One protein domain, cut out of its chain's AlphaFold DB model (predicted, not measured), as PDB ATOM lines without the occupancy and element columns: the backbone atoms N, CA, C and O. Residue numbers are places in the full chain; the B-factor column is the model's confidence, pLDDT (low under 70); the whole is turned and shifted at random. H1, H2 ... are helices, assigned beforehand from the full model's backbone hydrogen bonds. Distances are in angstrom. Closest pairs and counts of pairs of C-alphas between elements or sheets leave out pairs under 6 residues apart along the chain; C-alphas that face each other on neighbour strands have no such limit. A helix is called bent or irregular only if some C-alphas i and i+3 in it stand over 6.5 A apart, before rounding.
ATOM      1  N   ALA A   4     201.692 286.338 309.094       67.81
ATOM      2  CA  ALA A   4     200.980 286.806 307.907       67.81
ATOM      3  C   ALA A   4     201.605 286.326 306.579       67.81
ATOM      4  O   ALA A   4     200.879 286.010 305.644       67.81
ATOM      5  N   ASP A   5     202.936 286.206 306.492       66.06
ATOM      6  CA  ASP A   5     203.599 285.718 305.272       66.06
ATOM      7  C   ASP A   5     203.323 284.222 305.034       66.06
ATOM      8  O   ASP A   5     203.248 283.770 303.896       66.06
ATOM      9  N   ARG A   6     203.180 283.433 306.110       64.94
ATOM     10  CA  ARG A   6     202.896 281.988 306.025       64.94
ATOM     11  C   ARG A   6     201.451 281.693 305.642       64.94
ATOM     12  O   ARG A   6     201.213 280.726 304.929       64.94
ATOM     13  N   GLU A   7     200.523 282.517 306.109       69.38
ATOM     14  CA  GLU A   7     199.097 282.399 305.801       69.38
ATOM     15  C   GLU A   7     198.832 282.762 304.336       69.38
ATOM     16  O   GLU A   7     198.152 282.026 303.630       69.38
ATOM     17  N   LYS A   8     199.516 283.797 303.828       69.06
ATOM     18  CA  LYS A   8     199.421 284.205 302.424       69.06
ATOM     19  C   LYS A   8     199.985 283.166 301.449       69.06
ATOM     20  O   LYS A   8     199.387 282.931 300.410       69.06
ATOM     21  N   ILE A   9     201.094 282.505 301.797       68.56
ATOM     22  CA  ILE A   9     201.661 281.413 300.982       68.56
ATOM     23  C   ILE A   9     200.758 280.167 301.011       68.56
ATOM     24  O   ILE A   9     200.660 279.470 300.006       68.56
ATOM     25  N   ALA A  10     200.093 279.874 302.134       64.31
ATOM     26  CA  ALA A  10     199.148 278.758 302.212       64.31
ATOM     27  C   ALA A  10     197.901 279.002 301.343       64.31
ATOM     28  O   ALA A  10     197.468 278.098 300.638       64.31
ATOM     29  N   GLU A  11     197.391 280.235 301.330       64.75
ATOM     30  CA  GLU A  11     196.241 280.636 300.511       64.75
ATOM     31  C   GLU A  11     196.574 280.639 299.003       64.75
ATOM     32  O   GLU A  11     195.757 280.226 298.185       64.75
ATOM     33  N   GLU A  12     197.804 281.013 298.626       62.84
ATOM     34  CA  GLU A  12     198.288 280.970 297.234       62.84
ATOM     35  C   GLU A  12     198.510 279.528 296.728       62.84
ATOM     36  O   GLU A  12     198.275 279.240 295.556       62.84
ATOM     37  N   ILE A  13     198.912 278.600 297.610       61.97
ATOM     38  CA  ILE A  13     199.067 277.169 297.286       61.97
ATOM     39  C   ILE A  13     197.706 276.468 297.176       61.97
ATOM     40  O   ILE A  13     197.537 275.634 296.284       61.97
ATOM     41  N   ASP A  14     196.735 276.807 298.030       59.66
ATOM     42  CA  ASP A  14     195.368 276.277 297.929       59.66
ATOM     43  C   ASP A  14     194.650 276.821 296.686       59.66
ATOM     44  O   ASP A  14     194.014 276.049 295.971       59.66
ATOM     45  N   ALA A  15     194.820 278.108 296.354       58.47
ATOM     46  CA  ALA A  15     194.279 278.685 295.123       58.47
ATOM     47  C   ALA A  15     194.889 278.036 293.866       58.47
ATOM     48  O   ALA A  15     194.153 277.601 292.984       58.47
ATOM     49  N   ALA A  16     196.216 277.867 293.824       56.03
ATOM     50  CA  ALA A  16     196.886 277.189 292.713       56.03
ATOM     51  C   ALA A  16     196.515 275.697 292.614       56.03
ATOM     52  O   ALA A  16     196.400 275.165 291.514       56.03
ATOM     53  N   SER A  17     196.293 275.011 293.742       55.28
ATOM     54  CA  SER A  17     195.847 273.608 293.746       55.28
ATOM     55  C   SER A  17     194.408 273.457 293.247       55.28
ATOM     56  O   SER A  17     194.098 272.467 292.583       55.28
ATOM     57  N   ASN A  18     193.545 274.437 293.524       54.38
ATOM     58  CA  ASN A  18     192.155 274.444 293.074       54.38
ATOM     59  C   ASN A  18     192.036 274.791 291.576       54.38
ATOM     60  O   ASN A  18     191.249 274.165 290.867       54.38
ATOM     61  N   ASP A  19     192.873 275.705 291.070       52.50
ATOM     62  CA  ASP A  19     192.955 276.018 289.636       52.50
ATOM     63  C   ASP A  19     193.486 274.821 288.825       52.50
ATOM     64  O   ASP A  19     192.876 274.444 287.822       52.50
ATOM     65  N   ILE A  20     194.536 274.139 289.303       52.38
ATOM     66  CA  ILE A  20     195.083 272.931 288.653       52.38
ATOM     67  C   ILE A  20     194.065 271.776 288.659       52.38
ATOM     68  O   ILE A  20     193.968 271.049 287.671       52.38
ATOM     69  N   ALA A  21     193.283 271.606 289.731       52.12
ATOM     70  CA  ALA A  21     192.217 270.600 289.780       52.12
ATOM     71  C   ALA A  21     191.084 270.911 288.782       52.12
ATOM     72  O   ALA A  21     190.606 270.006 288.096       52.12
ATOM     73  N   SER A  22     190.717 272.190 288.639       51.28
ATOM     74  CA  SER A  22     189.670 272.637 287.711       51.28
ATOM     75  C   SER A  22     190.064 272.511 286.231       51.28
ATOM     76  O   SER A  22     189.239 272.105 285.410       51.28
ATOM     77  N   GLU A  23     191.330 272.769 285.883       47.22
ATOM     78  CA  GLU A  23     191.839 272.576 284.518       47.22
ATOM     79  C   GLU A  23     191.970 271.087 284.159       47.22
ATOM     80  O   GLU A  23     191.656 270.701 283.030       47.22
ATOM     81  N   SER A  24     192.348 270.231 285.120       45.91
ATOM     82  CA  SER A  24     192.450 268.777 284.910       45.91
ATOM     83  C   SER A  24     191.082 268.120 284.670       45.91
ATOM     84  O   SER A  24     190.950 267.279 283.777       45.91
ATOM     85  N   ASP A  25     190.042 268.541 285.398       48.66
ATOM     86  CA  ASP A  25     188.677 268.026 285.222       48.66
ATOM     87  C   ASP A  25     188.033 268.534 283.917       48.66
ATOM     88  O   ASP A  25     187.357 267.773 283.216       48.66
ATOM     89  N   ALA A  26     188.305 269.781 283.514       47.25
ATOM     90  CA  ALA A  26     187.827 270.334 282.244       47.25
ATOM     91  C   ALA A  26     188.486 269.671 281.017       47.25
ATOM     92  O   ALA A  26     187.809 269.382 280.026       47.25
ATOM     93  N   GLN A  27     189.790 269.371 281.078       46.06
ATOM     94  CA  GLN A  27     190.499 268.667 280.001       46.06
ATOM     95  C   GLN A  27     190.128 267.183 279.918       46.06
ATOM     96  O   GLN A  27     190.061 266.638 278.818       46.06
ATOM     97  N   THR A  28     189.811 266.534 281.042       49.69
ATOM     98  CA  THR A  28     189.366 265.130 281.052       49.69
ATOM     99  C   THR A  28     187.950 264.982 280.477       49.69
ATOM    100  O   THR A  28     187.703 264.060 279.696       49.69
ATOM    101  N   SER A  29     187.053 265.935 280.758       51.69
ATOM    102  CA  SER A  29     185.662 265.932 280.266       51.69
ATOM    103  C   SER A  29     185.562 266.077 278.733       51.69
ATOM    104  O   SER A  29     184.779 265.403 278.065       51.69
ATOM    105  N   SER A  30     186.445 266.876 278.120       53.44
ATOM    106  CA  SER A  30     186.533 266.983 276.650       53.44
ATOM    107  C   SER A  30     186.858 265.644 275.968       53.44
ATOM    108  O   SER A  30     186.361 265.377 274.876       53.44
ATOM    109  N   THR A  31     187.643 264.765 276.599       60.66
ATOM    110  CA  THR A  31     188.123 263.532 275.944       60.66
ATOM    111  C   THR A  31     187.076 262.421 275.854       60.66
ATOM    112  O   THR A  31     187.116 261.608 274.927       60.66
ATOM    113  N   LEU A  32     186.115 262.367 276.781       71.44
ATOM    114  CA  LEU A  32     185.128 261.286 276.809       71.44
ATOM    115  C   LEU A  32     184.093 261.441 275.695       71.44
ATOM    116  O   LEU A  32     183.849 260.489 274.961       71.44
ATOM    117  N   ILE A  33     183.528 262.634 275.502       75.06
ATOM    118  CA  ILE A  33     182.523 262.859 274.451       75.06
ATOM    119  C   ILE A  33     183.122 262.739 273.047       75.06
ATOM    120  O   ILE A  33     182.475 262.197 272.150       75.06
ATOM    121  N   ASP A  34     184.369 263.161 272.851       75.19
ATOM    122  CA  ASP A  34     185.040 263.078 271.549       75.19
ATOM    123  C   ASP A  34     185.418 261.643 271.150       75.19
ATOM    124  O   ASP A  34     185.563 261.349 269.963       75.19
ATOM    125  N   THR A  35     185.501 260.723 272.117       76.56
ATOM    126  CA  THR A  35     185.752 259.293 271.862       76.56
ATOM    127  C   THR A  35     184.481 258.477 271.610       76.56
ATOM    128  O   THR A  35     184.573 257.341 271.138       76.56
ATOM    129  N   LEU A  36     183.291 259.036 271.864       79.25
ATOM    130  CA  LEU A  36     182.018 258.367 271.584       79.25
ATOM    131  C   LEU A  36     181.697 258.360 270.085       79.25
ATOM    132  O   LEU A  36     181.778 259.373 269.389       79.25
ATOM    133  N   SER A  37     181.225 257.215 269.594       80.25
ATOM    134  CA  SER A  37     180.671 257.107 268.241       80.25
ATOM    135  C   SER A  37     179.358 257.889 268.101       80.25
ATOM    136  O   SER A  37     178.631 258.096 269.071       80.25
ATOM    137  N   GLY A  38     178.988 258.269 266.872       78.81
ATOM    138  CA  GLY A  38     177.740 259.004 266.615       78.81
ATOM    139  C   GLY A  38     176.486 258.302 267.156       78.81
ATOM    140  O   GLY A  38     175.602 258.949 267.707       78.81
ATOM    141  N   GLN A  39     176.431 256.968 267.096       81.75
ATOM    142  CA  GLN A  39     175.314 256.194 267.653       81.75
ATOM    143  C   GLN A  39     175.280 256.237 269.189       81.75
ATOM    144  O   GLN A  39     174.202 256.308 269.778       81.75
ATOM    145  N   GLN A  40     176.445 256.244 269.845       81.25
ATOM    146  CA  GLN A  40     176.550 256.405 271.298       81.25
ATOM    147  C   GLN A  40     176.156 257.822 271.733       81.25
ATOM    148  O   GLN A  40     175.427 257.974 272.710       81.25
ATOM    149  N   LYS A  41     176.538 258.848 270.964       83.38
ATOM    150  CA  LYS A  41     176.111 260.240 271.178       83.38
ATOM    151  C   LYS A  41     174.586 260.394 271.091       83.38
ATOM    152  O   LYS A  41     173.977 260.994 271.974       83.38
ATOM    153  N   VAL A  42     173.951 259.785 270.086       83.75
ATOM    154  CA  VAL A  42     172.481 259.784 269.937       83.75
ATOM    155  C   VAL A  42     171.800 259.048 271.093       83.75
ATOM    156  O   VAL A  42     170.818 259.544 271.645       83.75
ATOM    157  N   ALA A  43     172.328 257.890 271.501       83.12
ATOM    158  CA  ALA A  43     171.798 257.147 272.642       83.12
ATOM    159  C   ALA A  43     171.897 257.951 273.953       83.12
ATOM    160  O   ALA A  43     170.922 258.016 274.701       83.12
ATOM    161  N   ALA A  44     173.031 258.613 274.199       82.75
ATOM    162  CA  ALA A  44     173.239 259.475 275.361       82.75
ATOM    163  C   ALA A  44     172.247 260.651 275.399       82.75
ATOM    164  O   ALA A  44     171.614 260.898 276.429       82.75
ATOM    165  N   LEU A  45     172.040 261.322 274.261       82.62
ATOM    166  CA  LEU A  45     171.104 262.441 274.142       82.62
ATOM    167  C   LEU A  45     169.649 262.007 274.392       82.62
ATOM    168  O   LEU A  45     168.914 262.672 275.120       82.62
ATOM    169  N   LEU A  46     169.235 260.862 273.835       82.44
ATOM    170  CA  LEU A  46     167.885 260.316 274.018       82.44
ATOM    171  C   LEU A  46     167.600 259.922 275.473       82.44
ATOM    172  O   LEU A  46     166.477 260.105 275.944       82.44
ATOM    173  N   VAL A  47     168.596 259.394 276.187       80.62
ATOM    174  CA  VAL A  47     168.464 259.062 277.614       80.62
ATOM    175  C   VAL A  47     168.315 260.334 278.452       80.62
ATOM    176  O   VAL A  47     167.436 260.394 279.313       80.62
ATOM    177  N   ALA A  48     169.103 261.371 278.162       78.19
ATOM    178  CA  ALA A  48     169.080 262.629 278.904       78.19
ATOM    179  C   ALA A  48     167.809 263.471 278.671       78.19
ATOM    180  O   ALA A  48     167.309 264.103 279.599       78.19
ATOM    181  N   LEU A  49     167.233 263.432 277.463       77.69
ATOM    182  CA  LEU A  49     165.966 264.101 277.115       77.69
ATOM    183  C   LEU A  49     164.753 263.570 277.904       77.69
ATOM    184  O   LEU A  49     163.707 264.222 277.976       77.69
ATOM    185  N   GLY A  50     164.871 262.376 278.488       72.50
ATOM    186  CA  GLY A  50     163.820 261.754 279.276       72.50
ATOM    187  C   GLY A  50     162.642 261.227 278.446       72.50
ATOM    188  O   GLY A  50     162.467 261.488 277.252       72.50
ATOM    189  N   LYS A  51     161.783 260.448 279.115       72.12
ATOM    190  CA  LYS A  51     160.717 259.646 278.489       72.12
ATOM    191  C   LYS A  51     159.757 260.416 277.556       72.12
ATOM    192  O   LYS A  51     159.449 259.872 276.497       72.12
ATOM    193  N   PRO A  52     159.256 261.627 277.883       73.19
ATOM    194  CA  PRO A  52     158.260 262.294 277.041       73.19
ATOM    195  C   PRO A  52     158.839 262.830 275.726       73.19
ATOM    196  O   PRO A  52     158.178 262.737 274.692       73.19
ATOM    197  N   ALA A  53     160.058 263.375 275.756       72.62
ATOM    198  CA  ALA A  53     160.709 263.953 274.582       72.62
ATOM    199  C   ALA A  53     161.330 262.864 273.695       72.62
ATOM    200  O   ALA A  53     161.088 262.842 272.485       72.62
ATOM    201  N   ALA A  54     162.015 261.885 274.297       78.19
ATOM    202  CA  ALA A  54     162.583 260.752 273.569       78.19
ATOM    203  C   ALA A  54     161.504 259.944 272.829       78.19
ATOM    204  O   ALA A  54     161.690 259.584 271.671       78.19
ATOM    205  N   ALA A  55     160.329 259.728 273.434       77.56
ATOM    206  CA  ALA A  55     159.239 258.977 272.804       77.56
ATOM    207  C   ALA A  55     158.691 259.619 271.518       77.56
ATOM    208  O   ALA A  55     158.091 258.918 270.705       77.56
ATOM    209  N   ARG A  56     158.856 260.933 271.327       79.81
ATOM    210  CA  ARG A  56     158.473 261.608 270.077       79.81
ATOM    211  C   ARG A  56     159.517 261.366 268.995       79.81
ATOM    212  O   ARG A  56     159.150 260.976 267.896       79.81
ATOM    213  N   LEU A  57     160.797 261.504 269.338       79.25
ATOM    214  CA  LEU A  57     161.906 261.291 268.408       79.25
ATOM    215  C   LEU A  57     162.008 259.829 267.960       79.25
ATOM    216  O   LEU A  57     162.136 259.570 266.770       79.25
ATOM    217  N   LEU A  58     161.849 258.873 268.882       80.75
ATOM    218  CA  LEU A  58     161.934 257.433 268.602       80.75
ATOM    219  C   LEU A  58     160.918 256.942 267.553       80.75
ATOM    220  O   LEU A  58     161.158 255.918 266.925       80.75
ATOM    221  N   LYS A  59     159.810 257.666 267.326       82.69
ATOM    222  CA  LYS A  59     158.816 257.327 266.288       82.69
ATOM    223  C   LYS A  59     159.336 257.505 264.862       82.69
ATOM    224  O   LYS A  59     158.757 256.936 263.945       82.69
ATOM    225  N   HIS A  60     160.389 258.299 264.684       79.88
ATOM    226  CA  HIS A  60     160.975 258.592 263.378       79.88
ATOM    227  C   HIS A  60     162.147 257.664 263.021       79.88
ATOM    228  O   HIS A  60     162.660 257.739 261.909       79.88
ATOM    229  N   PHE A  61     162.566 256.785 263.938       78.12
ATOM    230  CA  PHE A  61     163.629 255.809 263.704       78.12
ATOM    231  C   PHE A  61     163.057 254.499 263.164       78.12
ATOM    232  O   PHE A  61     161.973 254.065 263.564       78.12
ATOM    233  N   THR A  62     163.797 253.835 262.276       84.94
ATOM    234  CA  THR A  62     163.387 252.515 261.790       84.94
ATOM    235  C   THR A  62     163.587 251.446 262.875       84.94
ATOM    236  O   THR A  62     164.375 251.635 263.808       84.94
ATOM    237  N   PRO A  63     162.908 250.285 262.783       79.19
ATOM    238  CA  PRO A  63     163.086 249.199 263.748       79.19
ATOM    239  C   PRO A  63     164.537 248.719 263.887       79.19
ATOM    240  O   PRO A  63     164.928 248.290 264.973       79.19
ATOM    241  N   ASP A  64     165.333 248.793 262.819       79.62
ATOM    242  CA  ASP A  64     166.747 248.416 262.856       79.62
ATOM    243  C   ASP A  64     167.601 249.491 263.542       79.62
ATOM    244  O   ASP A  64     168.422 249.150 264.397       79.62
ATOM    245  N   ASP A  65     167.333 250.780 263.307       80.25
ATOM    246  CA  ASP A  65     168.009 251.875 264.021       80.25
ATOM    247  C   ASP A  65     167.777 251.793 265.534       80.25
ATOM    248  O   ASP A  65     168.701 251.949 266.331       80.25
ATOM    249  N   LEU A  66     166.543 251.481 265.944       82.50
ATOM    250  CA  LEU A  66     166.183 251.316 267.353       82.50
ATOM    251  C   LEU A  66     166.927 250.146 268.012       82.50
ATOM    252  O   LEU A  66     167.335 250.253 269.170       82.50
ATOM    253  N   ARG A  67     167.141 249.040 267.287       80.25
ATOM    254  CA  ARG A  67     167.936 247.900 267.778       80.25
ATOM    255  C   ARG A  67     169.402 248.284 267.956       80.25
ATOM    256  O   ARG A  67     169.987 247.959 268.989       80.25
ATOM    257  N   HIS A  68     169.972 249.002 266.989       79.75
ATOM    258  CA  HIS A  68     171.351 249.484 267.070       79.75
ATOM    259  C   HIS A  68     171.541 250.480 268.223       79.75
ATOM    260  O   HIS A  68     172.450 250.306 269.034       79.75
ATOM    261  N   LEU A  69     170.640 251.456 268.369       80.88
ATOM    262  CA  LEU A  69     170.671 252.433 269.462       80.88
ATOM    263  C   LEU A  69     170.480 251.780 270.833       80.88
ATOM    264  O   LEU A  69     171.177 252.139 271.780       80.88
ATOM    265  N   SER A  70     169.589 250.790 270.943       79.12
ATOM    266  CA  SER A  70     169.392 250.042 272.187       79.12
ATOM    267  C   SER A  70     170.662 249.298 272.605       79.12
ATOM    268  O   SER A  70     171.039 249.356 273.775       79.12
ATOM    269  N   GLY A  71     171.373 248.666 271.665       78.44
ATOM    270  CA  GLY A  71     172.654 248.012 271.946       78.44
ATOM    271  C   GLY A  71     173.725 248.990 272.438       78.44
ATOM    272  O   GLY A  71     174.438 248.693 273.394       78.44
ATOM    273  N   GLN A  72     173.795 250.181 271.838       78.00
ATOM    274  CA  GLN A  72     174.765 251.209 272.222       78.00
ATOM    275  C   GLN A  72     174.428 251.873 273.561       78.00
ATOM    276  O   GLN A  72     175.337 252.110 274.353       78.00
ATOM    277  N   ALA A  73     173.145 252.094 273.867       74.50
ATOM    278  CA  ALA A  73     172.698 252.700 275.123       74.50
ATOM    279  C   ALA A  73     173.152 251.921 276.372       74.50
ATOM    280  O   ALA A  73     173.469 252.527 277.389       74.50
ATOM    281  N   HIS A  74     173.241 250.589 276.286       76.06
ATOM    282  CA  HIS A  74     173.729 249.737 277.382       76.06
ATOM    283  C   HIS A  74     175.259 249.750 277.536       76.06
ATOM    284  O   HIS A  74     175.769 249.304 278.559       76.06
ATOM    285  N   SER A  75     175.988 250.233 276.524       75.75
ATOM    286  CA  SER A  75     177.455 250.330 276.516       75.75
ATOM    287  C   SER A  75     177.979 251.712 276.916       75.75
ATOM    288  O   SER A  75     179.190 251.930 276.901       75.75
ATOM    289  N   LEU A  76     177.084 252.649 277.244       74.88
ATOM    290  CA  LEU A  76     177.472 254.010 277.591       74.88
ATOM    291  C   LEU A  76     178.188 254.043 278.951       74.88
ATOM    292  O   LEU A  76     177.668 253.486 279.924       74.88
ATOM    293  N   PRO A  77     179.361 254.697 279.046       73.56
ATOM    294  CA  PRO A  77     179.983 254.988 280.332       73.56
ATOM    295  C   PRO A  77     179.122 255.984 281.121       73.56
ATOM    296  O   PRO A  77     178.223 256.616 280.570       73.56
ATOM    297  N   ASN A  78     179.389 256.135 282.419       76.81
ATOM    298  CA  ASN A  78     178.690 257.135 283.224       76.81
ATOM    299  C   ASN A  78     179.038 258.541 282.709       76.81
ATOM    300  O   ASN A  78     180.196 258.945 282.786       76.81
ATOM    301  N   ILE A  79     178.049 259.252 282.174       76.50
ATOM    302  CA  ILE A  79     178.222 260.582 281.580       76.50
ATOM    303  C   ILE A  79     178.030 261.617 282.685       76.50
ATOM    304  O   ILE A  79     176.977 261.644 283.329       76.50
ATOM    305  N   SER A  80     179.046 262.444 282.933       78.12
ATOM    306  CA  SER A  80     178.930 263.542 283.893       78.12
ATOM    307  C   SER A  80     178.073 264.684 283.329       78.12
ATOM    308  O   SER A  80     177.813 264.759 282.126       78.12
ATOM    309  N   LEU A  81     177.626 265.606 284.187       75.06
ATOM    310  CA  LEU A  81     176.876 266.783 283.732       75.06
ATOM    311  C   LEU A  81     177.716 267.662 282.784       75.06
ATOM    312  O   LEU A  81     177.186 268.158 281.794       75.06
ATOM    313  N   ALA A  82     179.021 267.789 283.046       75.06
ATOM    314  CA  ALA A  82     179.950 268.543 282.205       75.06
ATOM    315  C   ALA A  82     180.101 267.914 280.808       75.06
ATOM    316  O   ALA A  82     180.043 268.614 279.799       75.06
ATOM    317  N   ASP A  83     180.205 266.584 280.737       78.50
ATOM    318  CA  ASP A  83     180.242 265.848 279.467       78.50
ATOM    319  C   ASP A  83     178.931 266.017 278.682       78.50
ATOM    320  O   ASP A  83     178.923 266.176 277.461       78.50
ATOM    321  N   PHE A  84     177.795 266.025 279.378       79.81
ATOM    322  CA  PHE A  84     176.499 266.229 278.741       79.81
ATOM    323  C   PHE A  84     176.357 267.631 278.125       79.81
ATOM    324  O   PHE A  84     175.862 267.752 277.005       79.81
ATOM    325  N   GLU A  85     176.829 268.680 278.801       80.31
ATOM    326  CA  GLU A  85     176.824 270.045 278.252       80.31
ATOM    327  C   GLU A  85     177.665 270.156 276.971       80.31
ATOM    328  O   GLU A  85     177.249 270.806 276.009       80.31
ATOM    329  N   ILE A  86     178.812 269.472 276.919       82.50
ATOM    330  CA  ILE A  86     179.656 269.399 275.716       82.50
ATOM    331  C   ILE A  86     178.915 268.676 274.583       82.50
ATOM    332  O   ILE A  86     178.917 269.146 273.445       82.50
ATOM    333  N   LEU A  87     178.238 267.565 274.885       83.31
ATOM    334  CA  LEU A  87     177.445 266.811 273.911       83.31
ATOM    335  C   LEU A  87     176.296 267.645 273.321       83.31
ATOM    336  O   LEU A  87     176.051 267.577 272.116       83.31
ATOM    337  N   VAL A  88     175.601 268.429 274.151       82.94
ATOM    338  CA  VAL A  88     174.519 269.318 273.701       82.94
ATOM    339  C   VAL A  88     175.063 270.418 272.794       82.94
ATOM    340  O   VAL A  88     174.500 270.623 271.725       82.94
ATOM    341  N   ARG A  89     176.192 271.049 273.143       81.69
ATOM    342  CA  ARG A  89     176.837 272.050 272.274       81.69
ATOM    343  C   ARG A  89     177.250 271.472 270.920       81.69
ATOM    344  O   ARG A  89     176.932 272.054 269.893       81.69
ATOM    345  N   GLN A  90     177.869 270.287 270.895       80.56
ATOM    346  CA  GLN A  90     178.215 269.618 269.631       80.56
ATOM    347  C   GLN A  90     176.978 269.298 268.781       80.56
ATOM    348  O   GLN A  90     177.033 269.353 267.552       80.56
ATOM    349  N   PHE A  91     175.860 268.945 269.422       80.31
ATOM    350  CA  PHE A  91     174.592 268.739 268.730       80.31
ATOM    351  C   PHE A  91     174.025 270.053 268.181       80.31
ATOM    352  O   PHE A  91     173.575 270.068 267.040       80.31
ATOM    353  N   GLU A  92     174.063 271.141 268.953       78.69
ATOM    354  CA  GLU A  92     173.629 272.474 268.518       78.69
ATOM    355  C   GLU A  92     174.437 272.968 267.315       78.69
ATOM    356  O   GLU A  92     173.839 273.406 266.333       78.69
ATOM    357  N   ASP A  93     175.763 272.820 267.343       77.25
ATOM    358  CA  ASP A  93     176.648 273.213 266.243       77.25
ATOM    359  C   ASP A  93     176.361 272.392 264.973       77.25
ATOM    360  O   ASP A  93     176.158 272.951 263.893       77.25
ATOM    361  N   ALA A  94     176.234 271.065 265.098       71.75
ATOM    362  CA  ALA A  94     175.893 270.192 263.971       71.75
ATOM    363  C   ALA A  94     174.470 270.446 263.432       71.75
ATOM    364  O   ALA A  94     174.212 270.329 262.231       71.75
ATOM    365  N   PHE A  95     173.530 270.797 264.313       68.62
ATOM    366  CA  PHE A  95     172.166 271.158 263.940       68.62
ATOM    367  C   PHE A  95     172.126 272.509 263.217       68.62
ATOM    368  O   PHE A  95     171.416 272.644 262.220       68.62
ATOM    369  N   ALA A  96     172.919 273.484 263.667       65.31
ATOM    370  CA  ALA A  96     173.054 274.793 263.038       65.31
ATOM    371  C   ALA A  96     173.729 274.711 261.657       65.31
ATOM    372  O   ALA A  96     173.284 275.384 260.730       65.31
ATOM    373  N   GLU A  97     174.735 273.847 261.479       65.00
ATOM    374  CA  GLU A  97     175.371 273.605 260.174       65.00
ATOM    375  C   GLU A  97     174.430 272.916 259.167       65.00
ATOM    376  O   GLU A  97     174.503 273.178 257.964       65.00
ATOM    377  N   GLY A  98     173.511 272.063 259.637       54.59
ATOM    378  CA  GLY A  98     172.503 271.400 258.800       54.59
ATOM    379  C   GLY A  98     171.243 272.233 258.522       54.59
ATOM    380  O   GLY A  98     170.498 271.941 257.582       54.59
ATOM    381  N   ALA A  99     170.985 273.272 259.321       52.97
ATOM    382  CA  ALA A  99     169.812 274.129 259.212       52.97
ATOM    383  C   ALA A  99     170.168 275.471 258.555       52.97
ATOM    384  O   ALA A  99     170.456 276.462 259.222       52.97
TER     385      ALA A  99
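AT A GLANCE: This is residues 4 to 99 of the 362 residues of a protein of Bartonella bacilliformis (strain ATCC 35685 / NCTC 12138 / KC583) (UniProt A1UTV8). One long straight helix, H1, makes an arm that reaches away from a small head of three short helices, H2, H3 and H4, where the chain turns sharply from each helix to the next. A fifth helix, H5, meets the inner end of the arm, residues 29 to 33 of H1, with its own residues 82 to 87 and makes a corner with it; residues 92 to 99, of which 92 to 98 belong to H5, stick out as a second, shorter arm, and residues 4 to 24 of H1 stick out too. The printed part has 96 residues with five named helices, H1 to H5 in order along the chain, and no named strand, and its class is all helix. It is extended, with a radius of gyration of the C-alphas of 19.5 A and spans of 69 by 31 by 25 A, the arm of H1 making the length.

IN THESE COORDINATES: H1 takes residues 4 to 35 and is 47.8 A long, from C-alpha 4 at (200.980, 286.806, 307.907) to C-alpha 35 at (185.752, 259.293, 271.862). It is neither bent nor irregular, but only just: C-alphas 30 and 33 are 6.2 A apart. H2 is residues 38 to 48, H3 residues 50 to 60, and H4 residues 63 to 73. H5, residues 81 to 98, is 25.7 A long and ends at C-alpha 98 (172.503, 271.400, 258.800).

HOW THE PARTS SIT: H1 touches H5 with residues 29 to 33 alone, at a steep tilt of 48 degrees, the same way; the closest C-alphas, of Ser 29 and Asp 83, are 5.5 A apart. H1 and H2 are close but not clearly touching, with the C-alphas of Ile 33 and Lys 41 closest at 7.7 A. H5 and H2 only just touch, with 3 pairs of C-alphas within 8 A, the closest being Lys 41 and Leu 87 at 7.2 A. H2 touches H4, about perpendicular at 78 degrees, with the C-alphas of Ala 43 and Ala 73 closest at 5.2 A. H3 touches no helix but is near H2, where the closest C-alphas, of Leu 46 and Ala 54, are 5.3 A apart. H1 is apart from H3 and H4. Every O i to N i+4 pair is within hydrogen-bond range in H2, H4 and H5, against 24 of 28 in H1 and 4 of 7 in H3.

THE WHOLE: The two C-alphas farthest apart, of Ala 4 and Pro 63, are 69.3 A apart. Without the stretches that stand free, the body of 67 residues spans 38 by 21 by 18 A. The printed part has no cut. The links H1 to H2, H2 to H3 and H3 to H4 are tight, and H4 to H5 is short. The mean pLDDT of the printed part is 71.5, and residues 4 to 31 and 95 to 99 are under 70.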